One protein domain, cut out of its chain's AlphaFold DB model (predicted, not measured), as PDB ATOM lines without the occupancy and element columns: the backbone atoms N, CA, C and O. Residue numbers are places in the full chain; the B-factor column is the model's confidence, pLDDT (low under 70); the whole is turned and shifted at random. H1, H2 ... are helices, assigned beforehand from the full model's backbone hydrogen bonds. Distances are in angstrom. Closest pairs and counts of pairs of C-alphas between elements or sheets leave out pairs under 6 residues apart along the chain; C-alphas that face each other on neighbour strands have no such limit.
ATOM      1  N   LEU A  18      42.403  19.452  33.354       49.56
ATOM      2  CA  LEU A  18      43.869  19.594  33.517       49.56
ATOM      3  C   LEU A  18      44.555  20.451  32.440       49.56
ATOM      4  O   LEU A  18      45.398  21.283  32.773       49.56
ATOM      5  N   ILE A  19      44.174  20.305  31.167       58.50
ATOM      6  CA  ILE A  19      44.765  21.069  30.048       58.50
ATOM      7  C   ILE A  19      44.524  22.574  30.248       58.50
ATOM      8  O   ILE A  19      45.441  23.388  30.156       58.50
ATOM      9  N   ARG A  20      43.309  22.962  30.645       60.78
ATOM     10  CA  ARG A  20      42.937  24.373  30.815       60.78
ATOM     11  C   ARG A  20      43.670  25.054  31.983       60.78
ATOM     12  O   ARG A  20      43.941  26.242  31.901       60.78
ATOM     13  N   TRP A  21      44.079  24.335  33.037       63.75
ATOM     14  CA  TRP A  21      44.869  24.932  34.133       63.75
ATOM     15  C   TRP A  21      46.239  25.425  33.660       63.75
ATOM     16  O   TRP A  21      46.778  26.386  34.208       63.75
ATOM     17  N   VAL A  22      46.791  24.788  32.629       65.25
ATOM     18  CA  VAL A  22      48.076  25.153  32.031       65.25
ATOM     19  C   VAL A  22      47.873  26.181  30.915       65.25
ATOM     20  O   VAL A  22      48.578  27.189  30.892       65.25
ATOM     21  N   TYR A  23      46.884  25.993  30.042       67.81
ATOM     22  CA  TYR A  23      46.746  26.784  28.810       67.81
ATOM     23  C   TYR A  23      45.709  27.930  28.880       67.81
ATOM     24  O   TYR A  23      45.841  28.905  28.150       67.81
ATOM     25  N   ASP A  24      44.767  27.921  29.837       68.50
ATOM     26  CA  ASP A  24      43.840  29.036  30.140       68.50
ATOM     27  C   ASP A  24      43.649  29.233  31.673       68.50
ATOM     28  O   ASP A  24      42.644  28.839  32.283       68.50
ATOM     29  N   PRO A  25      44.639  29.879  32.325       68.44
ATOM     30  CA  PRO A  25      44.685  30.116  33.772       68.44
ATOM     31  C   PRO A  25      43.474  30.831  34.364       68.44
ATOM     32  O   PRO A  25      43.124  30.593  35.519       68.44
ATOM     33  N   ARG A  26      42.860  31.747  33.603       65.06
ATOM     34  CA  ARG A  26      41.748  32.572  34.096       65.06
ATOM     35  C   ARG A  26      40.528  31.698  34.335       65.06
ATOM     36  O   ARG A  26      39.943  31.743  35.413       65.06
ATOM     37  N   GLN A  27      40.226  30.831  33.375       62.59
ATOM     38  CA  GLN A  27      39.132  29.886  33.512       62.59
ATOM     39  C   GLN A  27      39.397  28.844  34.610       62.59
ATOM     40  O   GLN A  27      38.489  28.534  35.378       62.59
ATOM     41  N   GLY A  28      40.635  28.346  34.740       62.78
ATOM     42  CA  GLY A  28      41.013  27.428  35.825       62.78
ATOM     43  C   GLY A  28      40.798  28.029  37.220       62.78
ATOM     44  O   GLY A  28      40.262  27.371  38.113       62.78
ATOM     45  N   ILE A  29      41.135  29.312  37.393       67.56
ATOM     46  CA  ILE A  29      40.889  30.052  38.637       67.56
ATOM     47  C   ILE A  29      39.388  30.201  38.915       67.56
ATOM     48  O   ILE A  29      38.961  30.023  40.055       67.56
ATOM     49  N   ASP A  30      38.581  30.495  37.897       64.56
ATOM     50  CA  ASP A  30      37.140  30.693  38.064       64.56
ATOM     51  C   ASP A  30      36.385  29.393  38.382       64.56
ATOM     52  O   ASP A  30      35.476  29.409  39.213       64.56
ATOM     53  N   VAL A  31      36.808  28.249  37.826       59.88
ATOM     54  CA  VAL A  31      36.302  26.921  38.230       59.88
ATOM     55  C   VAL A  31      36.618  26.647  39.700       59.88
ATOM     56  O   VAL A  31      35.750  26.219  40.459       59.88
ATOM     57  N   GLY A  32      37.839  26.952  40.138       62.84
ATOM     58  CA  GLY A  32      38.220  26.800  41.539       62.84
ATOM     59  C   GLY A  32      37.407  27.660  42.501       62.84
ATOM     60  O   GLY A  32      37.016  27.187  43.567       62.84
ATOM     61  N   LYS A  33      37.082  28.897  42.110       63.16
ATOM     62  CA  LYS A  33      36.184  29.764  42.889       63.16
ATOM     63  C   LYS A  33      34.782  29.170  43.024       63.16
ATOM     64  O   LYS A  33      34.206  29.245  44.103       63.16
ATOM     65  N   GLN A  34      34.248  28.548  41.967       56.44
ATOM     66  CA  GLN A  34      32.942  27.871  42.015       56.44
ATOM     67  C   GLN A  34      32.941  26.660  42.957       56.44
ATOM     68  O   GLN A  34      31.914  26.349  43.551       56.44
ATOM     69  N   LEU A  35      34.097  26.021  43.147       53.38
ATOM     70  CA  LEU A  35      34.301  24.938  44.115       53.38
ATOM     71  C   LEU A  35      34.630  25.445  45.536       53.38
ATOM     72  O   LEU A  35      34.960  24.649  46.412       53.38
ATOM     73  N   GLY A  36      34.541  26.758  45.781       55.66
ATOM     74  CA  GLY A  36      34.748  27.370  47.098       55.66
ATOM     75  C   GLY A  36      36.205  27.690  47.447       55.66
ATOM     76  O   GLY A  36      36.495  28.056  48.586       55.66
ATOM     77  N   PHE A  37      37.138  27.581  46.496       65.00
ATOM     78  CA  PHE A  37      38.543  27.923  46.719       65.00
ATOM     79  C   PHE A  37      38.826  29.410  46.474       65.00
ATOM     80  O   PHE A  37      38.242  30.050  45.600       65.00
ATOM     81  N   SER A  38      39.770  29.987  47.227       75.12
ATOM     82  CA  SER A  38      40.150  31.391  47.046       75.12
ATOM     83  C   SER A  38      40.917  31.602  45.737       75.12
ATOM     84  O   SER A  38      41.705  30.755  45.311       75.12
ATOM     85  N   SER A  39      40.753  32.778  45.121       74.06
ATOM     86  CA  SER A  39      41.473  33.126  43.885       74.06
ATOM     87  C   SER A  39      42.989  33.006  44.041       74.06
ATOM     88  O   SER A  39      43.668  32.595  43.108       74.06
ATOM     89  N   TRP A  40      43.519  33.350  45.217       76.44
ATOM     90  CA  TRP A  40      44.947  33.257  45.514       76.44
ATOM     91  C   TRP A  40      45.437  31.804  45.550       76.44
ATOM     92  O   TRP A  40      46.453  31.482  44.935       76.44
ATOM     93  N   PHE A  41      44.686  30.915  46.209       72.88
ATOM     94  CA  PHE A  41      44.993  29.485  46.247       72.88
ATOM     95  C   PHE A  41      44.966  28.870  44.844       72.88
ATOM     96  O   PHE A  41      45.868  28.123  44.469       72.88
ATOM     97  N   MET A  42      43.973  29.249  44.039       75.94
ATOM     98  CA  MET A  42      43.851  28.769  42.666       75.94
ATOM     99  C   MET A  42      44.976  29.267  41.760       75.94
ATOM    100  O   MET A  42      45.535  28.477  41.001       75.94
ATOM    101  N   SER A  43      45.377  30.536  41.876       77.69
ATOM    102  CA  SER A  43      46.528  31.077  41.143       77.69
ATOM    103  C   SER A  43      47.822  30.327  41.468       77.69
ATOM    104  O   SER A  43      48.627  30.059  40.574       77.69
ATOM    105  N   LEU A  44      48.013  29.945  42.734       79.69
ATOM    106  CA  LEU A  44      49.161  29.146  43.158       79.69
ATOM    107  C   LEU A  44      49.105  27.724  42.572       79.69
ATOM    108  O   LEU A  44      50.115  27.219  42.082       79.69
ATOM    109  N   GLY A  45      47.923  27.103  42.562       76.44
ATOM    110  CA  GLY A  45      47.692  25.806  41.920       76.44
ATOM    111  C   GLY A  45      48.018  25.821  40.424       76.44
ATOM    112  O   GLY A  45      48.738  24.947  39.946       76.44
ATOM    113  N   VAL A  46      47.578  26.855  39.702       76.69
ATOM    114  CA  VAL A  46      47.895  27.048  38.278       76.69
ATOM    115  C   VAL A  46      49.400  27.214  38.049       76.69
ATOM    116  O   VAL A  46      49.955  26.612  37.130       76.69
ATOM    117  N   PHE A  47      50.090  27.980  38.897       78.75
ATOM    118  CA  PHE A  47      51.544  28.134  38.809       78.75
ATOM    119  C   PHE A  47      52.280  26.790  38.936       78.75
ATOM    120  O   PHE A  47      53.150  26.478  38.120       78.75
ATOM    121  N   PHE A  48      51.911  25.966  39.922       78.38
ATOM    122  CA  PHE A  48      52.517  24.646  40.099       78.38
ATOM    123  C   PHE A  48      52.160  23.677  38.974       78.38
ATOM    124  O   PHE A  48      53.047  22.966  38.506       78.38
ATOM    125  N   ALA A  49      50.912  23.684  38.497       72.25
ATOM    126  CA  ALA A  49      50.488  22.872  37.360       72.25
ATOM    127  C   ALA A  49      51.316  23.201  36.108       72.25
ATOM    128  O   ALA A  49      51.904  22.303  35.515       72.25
ATOM    129  N   LYS A  50      51.479  24.490  35.777       75.19
ATOM    130  CA  LYS A  50      52.345  24.939  34.673       75.19
ATOM    131  C   LYS A  50      53.782  24.460  34.829       75.19
ATOM    132  O   LYS A  50      54.355  23.908  33.892       75.19
ATOM    133  N   LYS A  51      54.366  24.651  36.015       77.75
ATOM    134  CA  LYS A  51      55.749  24.250  36.296       77.75
ATOM    135  C   LYS A  51      55.938  22.737  36.156       77.75
ATOM    136  O   LYS A  51      56.917  22.301  35.557       77.75
ATOM    137  N   GLN A  52      55.001  21.953  36.682       75.75
ATOM    138  CA  GLN A  52      55.042  20.496  36.612       75.75
ATOM    139  C   GLN A  52      54.868  20.002  35.173       75.75
ATOM    140  O   GLN A  52      55.663  19.187  34.718       75.75
ATOM    141  N   SER A  53      53.888  20.525  34.433       70.88
ATOM    142  CA  SER A  53      53.675  20.171  33.027       70.88
ATOM    143  C   SER A  53      54.881  20.534  32.160       70.88
ATOM    144  O   SER A  53      55.273  19.743  31.309       70.88
ATOM    145  N   TYR A  54      55.524  21.680  32.405       77.19
ATOM    146  CA  TYR A  54      56.753  22.070  31.706       77.19
ATOM    147  C   TYR A  54      57.935  21.136  32.024       77.19
ATOM    148  O   TYR A  54      58.723  20.789  31.138       77.19
ATOM    149  N   ALA A  55      58.058  20.696  33.282       72.50
ATOM    150  CA  ALA A  55      59.066  19.720  33.697       72.50
ATOM    151  C   ALA A  55      58.846  18.345  33.040       72.50
ATOM    152  O   ALA A  55      59.813  17.717  32.624       72.50
ATOM    153  N   GLN A  56      57.586  17.928  32.884       65.00
ATOM    154  CA  GLN A  56      57.166  16.687  32.214       65.00
ATOM    155  C   GLN A  56      57.169  16.785  30.674       65.00
ATOM    156  O   GLN A  56      56.707  15.876  29.995       65.00
ATOM    157  N   GLY A  57      57.649  17.892  30.102       71.44
ATOM    158  CA  GLY A  57      57.752  18.087  28.653       71.44
ATOM    159  C   GLY A  57      56.453  18.542  27.984       71.44
ATOM    160  O   GLY A  57      56.510  19.452  27.169       71.44
ATOM    161  N   VAL A  58      55.288  18.015  28.384       71.56
ATOM    162  CA  VAL A  58      53.976  18.364  27.792       71.56
ATOM    163  C   VAL A  58      53.723  19.875  27.791       71.56
ATOM    164  O   VAL A  58      53.312  20.436  26.785       71.56
ATOM    165  N   GLY A  59      54.057  20.566  28.884       72.69
ATOM    166  CA  GLY A  59      53.886  22.018  29.016       72.69
ATOM    167  C   GLY A  59      54.834  22.869  28.162       72.69
ATOM    168  O   GLY A  59      54.801  24.092  28.283       72.69
ATOM    169  N   ARG A  60      55.709  22.248  27.359       81.81
ATOM    170  CA  ARG A  60      56.577  22.917  26.374       81.81
ATOM    171  C   ARG A  60      55.923  23.029  24.991       81.81
ATOM    172  O   ARG A  60      56.454  23.747  24.154       81.81
ATOM    173  N   HIS A  61      54.808  22.334  24.779       79.56
ATOM    174  CA  HIS A  61      54.044  22.299  23.531       79.56
ATOM    175  C   HIS A  61      52.844  23.247  23.584       79.56
ATOM    176  O   HIS A  61      52.385  23.602  24.678       79.56
ATOM    177  N   THR A  62      52.334  23.657  22.422       80.31
ATOM    178  CA  THR A  62      51.124  24.494  22.328       80.31
ATOM    179  C   THR A  62      49.859  23.709  22.695       80.31
ATOM    180  O   THR A  62      49.867  22.478  22.745       80.31
ATOM    181  N   GLU A  63      48.750  24.408  22.971       75.19
ATOM    182  CA  GLU A  63      47.463  23.745  23.250       75.19
ATOM    183  C   GLU A  63      47.030  22.896  22.043       75.19
ATOM    184  O   GLU A  63      46.575  21.769  22.215       75.19
ATOM    185  N   GLU A  64      47.235  23.396  20.823       78.06
ATOM    186  CA  GLU A  64      46.902  22.705  19.578       78.06
ATOM    187  C   GLU A  64      47.708  21.415  19.389       78.06
ATOM    188  O   GLU A  64      47.125  20.382  19.063       78.06
ATOM    189  N   GLU A  65      49.022  21.447  19.640       79.06
ATOM    190  CA  GLU A  65      49.896  20.269  19.552       79.06
ATOM    191  C   GLU A  65      49.480  19.188  20.560       79.06
ATOM    192  O   GLU A  65      49.371  18.012  20.216       79.06
ATOM    193  N   VAL A  66      49.178  19.583  21.802       78.38
ATOM    194  CA  VAL A  66      48.719  18.650  22.846       78.38
ATOM    195  C   VAL A  66      47.354  18.053  22.495       78.38
ATOM    196  O   VAL A  66      47.132  16.855  22.685       78.38
ATOM    197  N   LEU A  67      46.433  18.863  21.966       78.69
ATOM    198  CA  LEU A  67      45.121  18.390  21.525       78.69
ATOM    199  C   LEU A  67      45.216  17.458  20.311       78.69
ATOM    200  O   LEU A  67      44.402  16.542  20.209       78.69
ATOM    201  N   GLN A  68      46.190  17.663  19.421       81.62
ATOM    202  CA  GLN A  68      46.442  16.766  18.296       81.62
ATOM    203  C   GLN A  68      46.925  15.393  18.773       81.62
ATOM    204  O   GLN A  68      46.346  14.385  18.378       81.62
ATOM    205  N   VAL A  69      47.919  15.341  19.665       79.75
ATOM    206  CA  VAL A  69      48.402  14.067  20.231       79.75
ATOM    207  C   VAL A  69      47.265  13.328  20.942       79.75
ATOM    208  O   VAL A  69      47.062  12.135  20.734       79.75
ATOM    209  N   MET A  70      46.448  14.053  21.712       82.00
ATOM    210  CA  MET A  70      45.273  13.473  22.364       82.00
ATOM    211  C   MET A  70      44.248  12.923  21.353       82.00
ATOM    212  O   MET A  70      43.632  11.890  21.610       82.00
ATOM    213  N   ASP A  71      44.046  13.585  20.209       84.88
ATOM    214  CA  ASP A  71      43.174  13.084  19.139       84.88
ATOM    215  C   ASP A  71      43.700  11.782  18.529       84.88
ATOM    216  O   ASP A  71      42.918  10.859  18.300       84.88
ATOM    217  N   GLU A  72      45.006  11.709  18.278       85.75
ATOM    218  CA  GLU A  72      45.681  10.534  17.722       85.75
ATOM    219  C   GLU A  72      45.579   9.335  18.680       85.75
ATOM    220  O   GLU A  72      45.199   8.239  18.255       85.75
ATOM    221  N   ASP A  73      45.790   9.556  19.982       88.06
ATOM    222  CA  ASP A  73      45.631   8.536  21.027       88.06
ATOM    223  C   ASP A  73      44.182   8.033  21.128       88.06
ATOM    224  O   ASP A  73      43.924   6.824  21.165       88.06
ATOM    225  N   LEU A  74      43.201   8.944  21.117       89.06
ATOM    226  CA  LEU A  74      41.783   8.575  21.116       89.06
ATOM    227  C   LEU A  74      41.389   7.840  19.830       89.06
ATOM    228  O   LEU A  74      40.603   6.891  19.882       89.06
ATOM    229  N   GLN A  75      41.956   8.214  18.682       92.25
ATOM    230  CA  GLN A  75      41.741   7.494  17.433       92.25
ATOM    231  C   GLN A  75      42.301   6.069  17.511       92.25
ATOM    232  O   GLN A  75      41.636   5.127  17.072       92.25
ATOM    233  N   ALA A  76      43.500   5.895  18.071       91.06
ATOM    234  CA  ALA A  76      44.112   4.586  18.264       91.06
ATOM    235  C   ALA A  76      43.261   3.707  19.191       91.06
ATOM    236  O   ALA A  76      42.945   2.569  18.835       91.06
ATOM    237  N   LEU A  77      42.799   4.252  20.322       92.06
ATOM    238  CA  LEU A  77      41.890   3.565  21.244       92.06
ATOM    239  C   LEU A  77      40.561   3.201  20.575       92.06
ATOM    240  O   LEU A  77      40.092   2.072  20.710       92.06
ATOM    241  N   SER A  78      39.969   4.122  19.812       94.31
ATOM    242  CA  SER A  78      38.720   3.887  19.081       94.31
ATOM    243  C   SER A  78      38.873   2.763  18.052       94.31
ATOM    244  O   SER A  78      38.026   1.869  17.998       94.31
ATOM    245  N   LYS A  79      39.968   2.756  17.277       94.88
ATOM    246  CA  LYS A  79      40.287   1.685  16.318       94.88
ATOM    247  C   LYS A  79      40.522   0.349  17.020       94.88
ATOM    248  O   LYS A  79      40.006  -0.669  16.567       94.88
ATOM    249  N   PHE A  80      41.271   0.352  18.123       94.44
ATOM    250  CA  PHE A  80      41.590  -0.857  18.879       94.44
ATOM    251  C   PHE A  80      40.355  -1.488  19.530       94.44
ATOM    252  O   PHE A  80      40.189  -2.711  19.483       94.44
ATOM    253  N   LEU A  81      39.482  -0.662  20.112       94.50
ATOM    254  CA  LEU A  81      38.207  -1.106  20.667       94.50
ATOM    255  C   LEU A  81      37.294  -1.635  19.554       94.50
ATOM    256  O   LEU A  81      36.704  -2.706  19.686       94.50
ATOM    257  N   GLY A  82      37.179  -0.899  18.444       93.44
ATOM    258  CA  GLY A  82      36.321  -1.263  17.321       93.44
ATOM    259  C   GLY A  82      34.881  -1.516  17.775       93.44
ATOM    260  O   GLY A  82      34.204  -0.592  18.233       93.44
ATOM    261  N   LYS A  83      34.433  -2.773  17.643       92.94
ATOM    262  CA  LYS A  83      33.109  -3.266  18.069       92.94
ATOM    263  C   LYS A  83      33.141  -4.144  19.328       92.94
ATOM    264  O   LYS A  83      32.094  -4.654  19.713       92.94
ATOM    265  N   LYS A  84      34.312  -4.367  19.930       94.31
ATOM    266  CA  LYS A  84      34.450  -5.248  21.094       94.31
ATOM    267  C   LYS A  84      33.654  -4.701  22.278       94.31
ATOM    268  O   LYS A  84      33.496  -3.480  22.423       94.31
ATOM    269  N   LYS A  85      33.195  -5.604  23.147       93.44
ATOM    270  CA  LYS A  85      32.540  -5.220  24.400       93.44
ATOM    271  C   LYS A  85      33.525  -4.486  25.320       93.44
ATOM    272  O   LYS A  85      33.203  -3.373  25.748       93.44
ATOM    273  N   PHE A  86      34.725  -5.049  25.494       94.00
ATOM    274  CA  PHE A  86      35.848  -4.532  26.287       94.00
ATOM    275  C   PHE A  86      37.149  -4.483  25.467       94.00
ATOM    276  O   PHE A  86      37.225  -5.009  24.355       94.00
ATOM    277  N   MET A  87      38.194  -3.839  25.986       91.25
ATOM    278  CA  MET A  87      39.450  -3.591  25.271       91.25
ATOM    279  C   MET A  87      40.117  -4.891  24.801       91.25
ATOM    280  O   MET A  87      40.564  -4.985  23.650       91.25
ATOM    281  N   LEU A  88      40.145  -5.907  25.668       92.00
ATOM    282  CA  LEU A  88      40.827  -7.180  25.415       92.00
ATOM    283  C   LEU A  88      39.886  -8.355  25.087       92.00
ATOM    284  O   LEU A  88      40.373  -9.470  24.921       92.00
ATOM    285  N   GLY A  89      38.575  -8.131  24.929       86.06
ATOM    286  CA  GLY A  89      37.633  -9.194  24.551       86.06
ATOM    287  C   GLY A  89      36.204  -8.985  25.058       86.06
ATOM    288  O   GLY A  89      35.707  -7.859  25.104       86.06
ATOM    289  N   GLU A  90      35.546 -10.093  25.404       90.62
ATOM    290  CA  GLU A  90      34.160 -10.130  25.905       90.62
ATOM    291  C   GLU A  90      34.049  -9.949  27.427       90.62
ATOM    292  O   GLU A  90      32.981  -9.595  27.926       90.62
ATOM    293  N   GLU A  91      35.153 -10.118  28.158       92.62
ATOM    294  CA  GLU A  91      35.239  -9.887  29.602       92.62
ATOM    295  C   GLU A  91      36.090  -8.652  29.918       92.62
ATOM    296  O   GLU A  91      37.049  -8.339  29.206       92.62
ATOM    297  N   ALA A  92      35.728  -7.943  30.989       92.56
ATOM    298  CA  ALA A  92      36.463  -6.771  31.444       92.56
ATOM    299  C   ALA A  92      37.801  -7.175  32.080       92.56
ATOM    300  O   ALA A  92      37.908  -8.180  32.781       92.56
ATOM    301  N   SER A  93      38.822  -6.351  31.868       92.56
ATOM    302  CA  SER A  93      40.190  -6.590  32.329       92.56
ATOM    303  C   SER A  93      40.764  -5.383  33.075       92.56
ATOM    304  O   SER A  93      40.181  -4.300  33.107       92.56
ATOM    305  N   GLN A  94      41.971  -5.523  33.634       86.50
ATOM    306  CA  GLN A  94      42.690  -4.382  34.221       86.50
ATOM    307  C   GLN A  94      42.939  -3.252  33.205       86.50
ATOM    308  O   GLN A  94      42.971  -2.080  33.581       86.50
ATOM    309  N   THR A  95      43.078  -3.586  31.917       90.25
ATOM    310  CA  THR A  95      43.189  -2.595  30.841       90.25
ATOM    311  C   THR A  95      41.927  -1.744  30.752       90.25
ATOM    312  O   THR A  95      42.027  -0.528  30.600       90.25
ATOM    313  N   ASP A  96      40.752  -2.349  30.919       94.44
ATOM    314  CA  ASP A  96      39.477  -1.637  30.907       94.44
ATOM    315  C   ASP A  96      39.357  -0.672  32.084       94.44
ATOM    316  O   ASP A  96      38.901   0.454  31.893       94.44
ATOM    317  N   CYS A  97      39.857  -1.046  33.268       89.19
ATOM    318  CA  CYS A  97      39.930  -0.151  34.425       89.19
ATOM    319  C   CYS A  97      40.784   1.093  34.135       89.19
ATOM    320  O   CYS A  97      40.355   2.215  34.405       89.19
ATOM    321  N   ALA A  98      41.980   0.912  33.565       86.62
ATOM    322  CA  ALA A  98      42.882   2.020  33.250       86.62
ATOM    323  C   ALA A  98      42.303   2.939  32.160       86.62
ATOM    324  O   ALA A  98      42.288   4.163  32.304       86.62
ATOM    325  N   VAL A  99      41.771   2.342  31.090       90.50
ATOM    326  CA  VAL A  99      41.181   3.064  29.956       90.50
ATOM    327  C   VAL A  99      39.910   3.796  30.386       90.50
ATOM    328  O   VAL A  99      39.754   4.978  30.084       90.50
ATOM    329  N   PHE A 100      39.030   3.147  31.152       92.94
ATOM    330  CA  PHE A 100      37.837   3.782  31.713       92.94
ATOM    331  C   PHE A 100      38.193   4.902  32.693       92.94
ATOM    332  O   PHE A 100      37.551   5.951  32.681       92.94
ATOM    333  N   GLY A 101      39.247   4.734  33.496       85.06
ATOM    334  CA  GLY A 101      39.727   5.760  34.419       85.06
ATOM    335  C   GLY A 101      40.048   7.079  33.717       85.06
ATOM    336  O   GLY A 101      39.662   8.133  34.207       85.06
ATOM    337  N   ILE A 102      40.674   7.031  32.539       82.69
ATOM    338  CA  ILE A 102      40.976   8.232  31.747       82.69
ATOM    339  C   ILE A 102      39.751   8.693  30.950       82.69
ATOM    340  O   ILE A 102      39.369   9.861  31.033       82.69
ATOM    341  N   LEU A 103      39.101   7.795  30.201       87.50
ATOM    342  CA  LEU A 103      37.977   8.162  29.336       87.50
ATOM    343  C   LEU A 103      36.777   8.700  30.130       87.50
ATOM    344  O   LEU A 103      36.121   9.626  29.673       87.50
ATOM    345  N   SER A 104      36.510   8.213  31.341       85.38
ATOM    346  CA  SER A 104      35.423   8.741  32.182       85.38
ATOM    347  C   SER A 104      35.617  10.221  32.543       85.38
ATOM    348  O   SER A 104      34.649  10.985  32.607       85.38
ATOM    349  N   GLN A 105      36.866  10.664  32.723       76.81
ATOM    350  CA  GLN A 105      37.180  12.069  32.986       76.81
ATOM    351  C   GLN A 105      36.898  12.924  31.753       76.81
ATOM    352  O   GLN A 105      36.282  13.981  31.854       76.81
ATOM    353  N   ILE A 106      37.298  12.457  30.573       76.50
ATOM    354  CA  ILE A 106      37.062  13.200  29.334       76.50
ATOM    355  C   ILE A 106      35.553  13.214  29.010       76.50
ATOM    356  O   ILE A 106      35.038  14.257  28.613       76.50
ATOM    357  N   HIS A 107      34.846  12.093  29.211       78.00
ATOM    358  CA  HIS A 107      33.432  11.904  28.852       78.00
ATOM    359  C   HIS A 107      32.477  12.688  29.760       78.00
ATOM    360  O   HIS A 107      31.674  13.471  29.260       78.00
ATOM    361  N   TRP A 108      32.588  12.552  31.087       76.31
ATOM    362  CA  TRP A 108      31.655  13.207  32.023       76.31
ATOM    363  C   TRP A 108      32.167  14.527  32.618       76.31
ATOM    364  O   TRP A 108      31.352  15.362  33.003       76.31
ATOM    365  N   HIS A 109      33.486  14.771  32.672       64.38
ATOM    366  CA  HIS A 109      34.044  16.028  33.213       64.38
ATOM    367  C   HIS A 109      34.497  17.014  32.121       64.38
ATOM    368  O   HIS A 109      34.866  18.154  32.413       64.38
ATOM    369  N   GLY A 110      34.445  16.617  30.848       56.31
ATOM    370  CA  GLY A 110      34.776  17.452  29.698       56.31
ATOM    371  C   GLY A 110      33.629  18.350  29.230       56.31
ATOM    372  O   GLY A 110      33.268  18.311  28.060       56.31
ATOM    373  N   CYS A 111      33.030  19.171  30.096       43.19
ATOM    374  CA  CYS A 111      31.851  19.979  29.734       43.19
ATOM    375  C   CYS A 111      32.175  21.216  28.854       43.19
ATOM    376  O   CYS A 111      31.948  22.367  29.218       43.19
ATOM    377  N   GLY A 112      32.675  21.019  27.636       49.78
ATOM    378  CA  GLY A 112      32.549  22.007  26.562       49.78
ATOM    379  C   GLY A 112      33.425  21.731  25.345       49.78
ATOM    380  O   GLY A 112      33.890  20.614  25.131       49.78
ATOM    381  N   GLY A 113      33.626  22.769  24.528       50.50
ATOM    382  CA  GLY A 113      33.865  22.642  23.087       50.50
ATOM    383  C   GLY A 113      35.042  21.796  22.590       50.50
ATOM    384  O   GLY A 113      35.038  21.481  21.410       50.50
ATOM    385  N   ALA A 114      36.036  21.428  23.403       54.19
ATOM    386  CA  ALA A 114      37.124  20.540  22.969       54.19
ATOM    387  C   ALA A 114      36.778  19.061  23.216       54.19
ATOM    388  O   ALA A 114      36.748  18.274  22.279       54.19
ATOM    389  N   SER A 115      36.425  18.691  24.448       56.09
ATOM    390  CA  SER A 115      36.096  17.313  24.861       56.09
ATOM    391  C   SER A 115      34.850  16.774  24.160       56.09
ATOM    392  O   SER A 115      34.823  15.633  23.704       56.09
ATOM    393  N   GLU A 116      33.837  17.628  24.012       61.62
ATOM    394  CA  GLU A 116      32.588  17.288  23.333       61.62
ATOM    395  C   GLU A 116      32.811  16.976  21.841       61.62
ATOM    396  O   GLU A 116      32.165  16.084  21.287       61.62
ATOM    397  N   LYS A 117      33.771  17.655  21.187       68.38
ATOM    398  CA  LYS A 117      34.159  17.351  19.799       68.38
ATOM    399  C   LYS A 117      34.760  15.951  19.680       68.38
ATOM    400  O   LYS A 117      34.454  15.257  18.714       68.38
ATOM    401  N   PHE A 118      35.568  15.522  20.650       71.00
ATOM    402  CA  PHE A 118      36.236  14.218  20.602       71.00
ATOM    403  C   PHE A 118      35.257  13.045  20.724       71.00
ATOM    404  O   PHE A 118      35.338  12.114  19.930       71.00
ATOM    405  N   TYR A 119      34.270  13.085  21.624       69.75
ATOM    406  CA  TYR A 119      33.297  11.982  21.714       69.75
ATOM    407  C   TYR A 119      32.267  11.974  20.591       69.75
ATOM    408  O   TYR A 119      31.883  10.898  20.135       69.75
ATOM    409  N   LYS A 120      31.877  13.150  20.075       77.00
ATOM    410  CA  LYS A 120      31.103  13.223  18.823       77.00
ATOM    411  C   LYS A 120      31.858  12.567  17.662       77.00
ATOM    412  O   LYS A 120      31.233  11.949  16.806       77.00
ATOM    413  N   LYS A 121      33.191  12.667  17.652       87.12
ATOM    414  CA  LYS A 121      34.069  12.034  16.661       87.12
ATOM    415  C   LYS A 121      34.266  10.526  16.897       87.12
ATOM    416  O   LYS A 121      34.360   9.786  15.921       87.12
ATOM    417  N   TYR A 122      34.278  10.061  18.150       91.56
ATOM    418  CA  TYR A 122      34.509   8.654  18.526       91.56
ATOM    419  C   TYR A 122      33.334   8.048  19.329       91.56
ATOM    420  O   TYR A 122      33.465   7.773  20.528       91.56
ATOM    421  N   PRO A 123      32.173   7.784  18.693       91.06
ATOM    422  CA  PRO A 123      30.965   7.336  19.396       91.06
ATOM    423  C   PRO A 123      31.111   5.960  20.064       91.06
ATOM    424  O   PRO A 123      30.461   5.692  21.074       91.06
ATOM    425  N   ASN A 124      31.986   5.087  19.555       94.12
ATOM    426  CA  ASN A 124      32.230   3.776  20.157       94.12
ATOM    427  C   ASN A 124      32.933   3.865  21.524       94.12
ATOM    428  O   ASN A 124      32.625   3.062  22.405       94.12
ATOM    429  N   LEU A 125      33.808   4.856  21.733       93.25
ATOM    430  CA  LEU A 125      34.436   5.124  23.032       93.25
ATOM    431  C   LEU A 125      33.430   5.689  24.041       93.25
ATOM    432  O   LEU A 125      33.477   5.340  25.220       93.25
ATOM    433  N   SER A 126      32.494   6.524  23.576       89.75
ATOM    434  CA  SER A 126      31.393   7.019  24.409       89.75
ATOM    435  C   SER A 126      30.487   5.867  24.852       89.75
ATOM    436  O   SER A 126      30.258   5.674  26.044       89.75
ATOM    437  N   ALA A 127      30.074   5.019  23.904       92.75
ATOM    438  CA  ALA A 127      29.281   3.828  24.195       92.75
ATOM    439  C   ALA A 127      30.009   2.856  25.138       92.75
ATOM    440  O   ALA A 127      29.374   2.233  25.983       92.75
ATOM    441  N   TYR A 128      31.333   2.725  25.017       95.38
ATOM    442  CA  TYR A 128      32.146   1.948  25.953       95.38
ATOM    443  C   TYR A 128      32.102   2.512  27.378       95.38
ATOM    444  O   TYR A 128      31.895   1.746  28.314       95.38
ATOM    445  N   CYS A 129      32.214   3.834  27.553       92.50
ATOM    446  CA  CYS A 129      32.105   4.456  28.875       92.50
ATOM    447  C   CYS A 129      30.725   4.209  29.497       92.50
ATOM    448  O   CYS A 129      30.642   3.775  30.643       92.50
ATOM    449  N   GLU A 130      29.648   4.418  28.736       92.12
ATOM    450  CA  GLU A 130      28.284   4.169  29.222       92.12
ATOM    451  C   GLU A 130      28.063   2.695  29.599       92.12
ATOM    452  O   GLU A 130      27.453   2.418  30.630       92.12
ATOM    453  N   ARG A 131      28.620   1.743  28.833       94.31
ATOM    454  CA  ARG A 131      28.588   0.316  29.200       94.31
ATOM    455  C   ARG A 131      29.338   0.037  30.500       94.31
ATOM    456  O   ARG A 131      28.779  -0.604  31.380       94.31
ATOM    457  N   MET A 132      30.567   0.539  30.639       95.56
ATOM    458  CA  MET A 132      31.368   0.365  31.859       95.56
ATOM    459  C   MET A 132      30.644   0.914  33.094       95.56
ATOM    460  O   MET A 132      30.607   0.251  34.128       95.56
ATOM    461  N   LYS A 133      30.024   2.095  32.976       93.12
ATOM    462  CA  LYS A 133      29.181   2.668  34.032       93.12
ATOM    463  C   LYS A 133      27.994   1.755  34.351       93.12
ATOM    464  O   LYS A 133      27.785   1.424  35.512       93.12
ATOM    465  N   ALA A 134      27.230   1.349  33.339       92.19
ATOM    466  CA  ALA A 134      26.026   0.546  33.535       92.19
ATOM    467  C   ALA A 134      26.310  -0.834  34.153       92.19
ATOM    468  O   ALA A 134      25.507  -1.320  34.942       92.19
ATOM    469  N   GLU A 135      27.431  -1.465  33.795       94.38
ATOM    470  CA  GLU A 135      27.763  -2.828  34.223       94.38
ATOM    471  C   GLU A 135      28.458  -2.871  35.594       94.38
ATOM    472  O   GLU A 135      28.219  -3.802  36.361       94.38
ATOM    473  N   PHE A 136      29.275  -1.864  35.934       93.69
ATOM    474  CA  PHE A 136      30.142  -1.917  37.123       93.69
ATOM    475  C   PHE A 136      29.893  -0.832  38.171       93.69
ATOM    476  O   PHE A 136      30.499  -0.894  39.238       93.69
ATOM    477  N   TRP A 137      29.021   0.142  37.905       87.19
ATOM    478  CA  TRP A 137      28.764   1.257  38.822       87.19
ATOM    479  C   TRP A 137      27.269   1.419  39.122       87.19
ATOM    480  O   TRP A 137      26.660   2.427  38.747       87.19
ATOM    481  N   PRO A 138      26.646   0.442  39.808       84.88
ATOM    482  CA  PRO A 138      25.244   0.546  40.216       84.88
ATOM    483  C   PRO A 138      24.999   1.713  41.190       84.88
ATOM    484  O   PRO A 138      23.882   2.209  41.292       84.88
ATOM    485  N   ASP A 139      26.048   2.172  41.871       78.38
ATOM    486  CA  ASP A 139      26.103   3.286  42.816       78.38
ATOM    487  C   ASP A 139      26.748   4.547  42.206       78.38
ATOM    488  O   ASP A 139      27.250   5.411  42.926       78.38
ATOM    489  N   TRP A 140      26.752   4.684  40.871       81.88
ATOM    490  CA  TRP A 140      27.403   5.806  40.181       81.88
ATOM    491  C   TRP A 140      26.989   7.176  40.725       81.88
ATOM    492  O   TRP A 140      27.840   8.039  40.936       81.88
ATOM    493  N   ASP A 141      25.691   7.376  40.970       77.12
ATOM    494  CA  ASP A 141      25.173   8.641  41.501       77.12
ATOM    495  C   ASP A 141      25.662   8.909  42.929       77.12
ATOM    496  O   ASP A 141      25.811  10.069  43.318       77.12
ATOM    497  N   ASP A 142      25.987   7.860  43.690       71.56
ATOM    498  CA  ASP A 142      26.600   7.981  45.007       71.56
ATOM    499  C   ASP A 142      28.098   8.276  44.974       71.56
ATOM    500  O   ASP A 142      28.604   8.973  45.861       71.56
ATOM    501  N   CYS A 143      28.779   7.832  43.920       70.06
ATOM    502  CA  CYS A 143      30.200   8.075  43.685       70.06
ATOM    503  C   CYS A 143      30.524   9.495  43.191       70.06
ATOM    504  O   CYS A 143      31.675   9.927  43.291       70.06
TER     505      CYS A 143
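Overview. This is residues 18 to 143 of the 403 residues of an uncharacterized protein of Crassostrea gigas (UniProt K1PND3). Two groups of helices stand at the two ends of the domain, H1, H2 and H3 at one and H5, H6 and H7 at the other, and the long helix H4 runs along one side from near H1 to H7. Residues 137 to 143, with the short H8, stick out beyond H7 as a free tail. The printed part has 126 residues, with eight named helices, H1 to H8 in chain order, and no named strand; its class is all helix. It is only just compact, close to loose, with a radius of gyration of the C-alphas of 16.6 A and spans of 48 by 35 by 25 A.

Along the chain. Find C-alpha 19 at (44.765, 21.069, 30.048), where H1, residues 19 to 23, begins. Next come H2, residues 25 to 34, 14.5 A long, and H3, residues 39 to 55, 24.4 A. H4, residues 63 to 81, starts at C-alpha 63 at (47.463, 23.745, 23.250) and is 26.6 A long. H5, residues 94 to 109, 22.2 A, has a kink of 32 degrees near residue 102. H6 holds residues 115 to 121, H7 residues 123 to 136, 20.0 A, and H8 residues 140 to 143, ending at C-alpha 143 at (30.200, 8.075, 43.685).

Arrangement. Look first at H1, which touches H2 only at the corner, with Trp 21 and Gly 28 the closest C-alphas, 4.9 A apart. H1 touches residues 46 to 53 of H3, closest at the C-alphas of Val 22 and Lys 50, 5.0 A. H2 touches residues 39 to 46 of H3 at a steep tilt of 46 degrees, opposite ways; the C-alphas of Ile 29 and Met 42 come closest, 5.2 A. H3 and H4 are apart. Residues 77 to 81 of H4 touch residues 124 to 125 of H7, closest at C-alphas 78 and 125, 6.0 A; the tilt of 67 degrees is steep, only just short of about perpendicular. H5 touches H7 with residues 100 to 107, closest at the C-alphas of Ser 104 and Cys 129, 6.3 A, and H6 with residues 106 to 107, closest at Ile 106 and Ser 115, 6.2 A between C-alphas. The helix packing is mostly crossed, with no touching pair that has a tilt at a shallow one. In H1, H2, H3, H4, H6 and H7 every O i to N i+4 pair is within hydrogen-bond range, in H5 11 of 12; H8 is too short for one.

Size, cuts and confidence. The C-alphas of Trp 40 and Glu 90 are the farthest apart, 48.8 A. The printed part has no cut. The link from H4 to H5, residues 82 to 93, is long. Mean pLDDT of the printed part is 78.6; residues 18 to 37, 56, 109 to 117 and 119 are under 70.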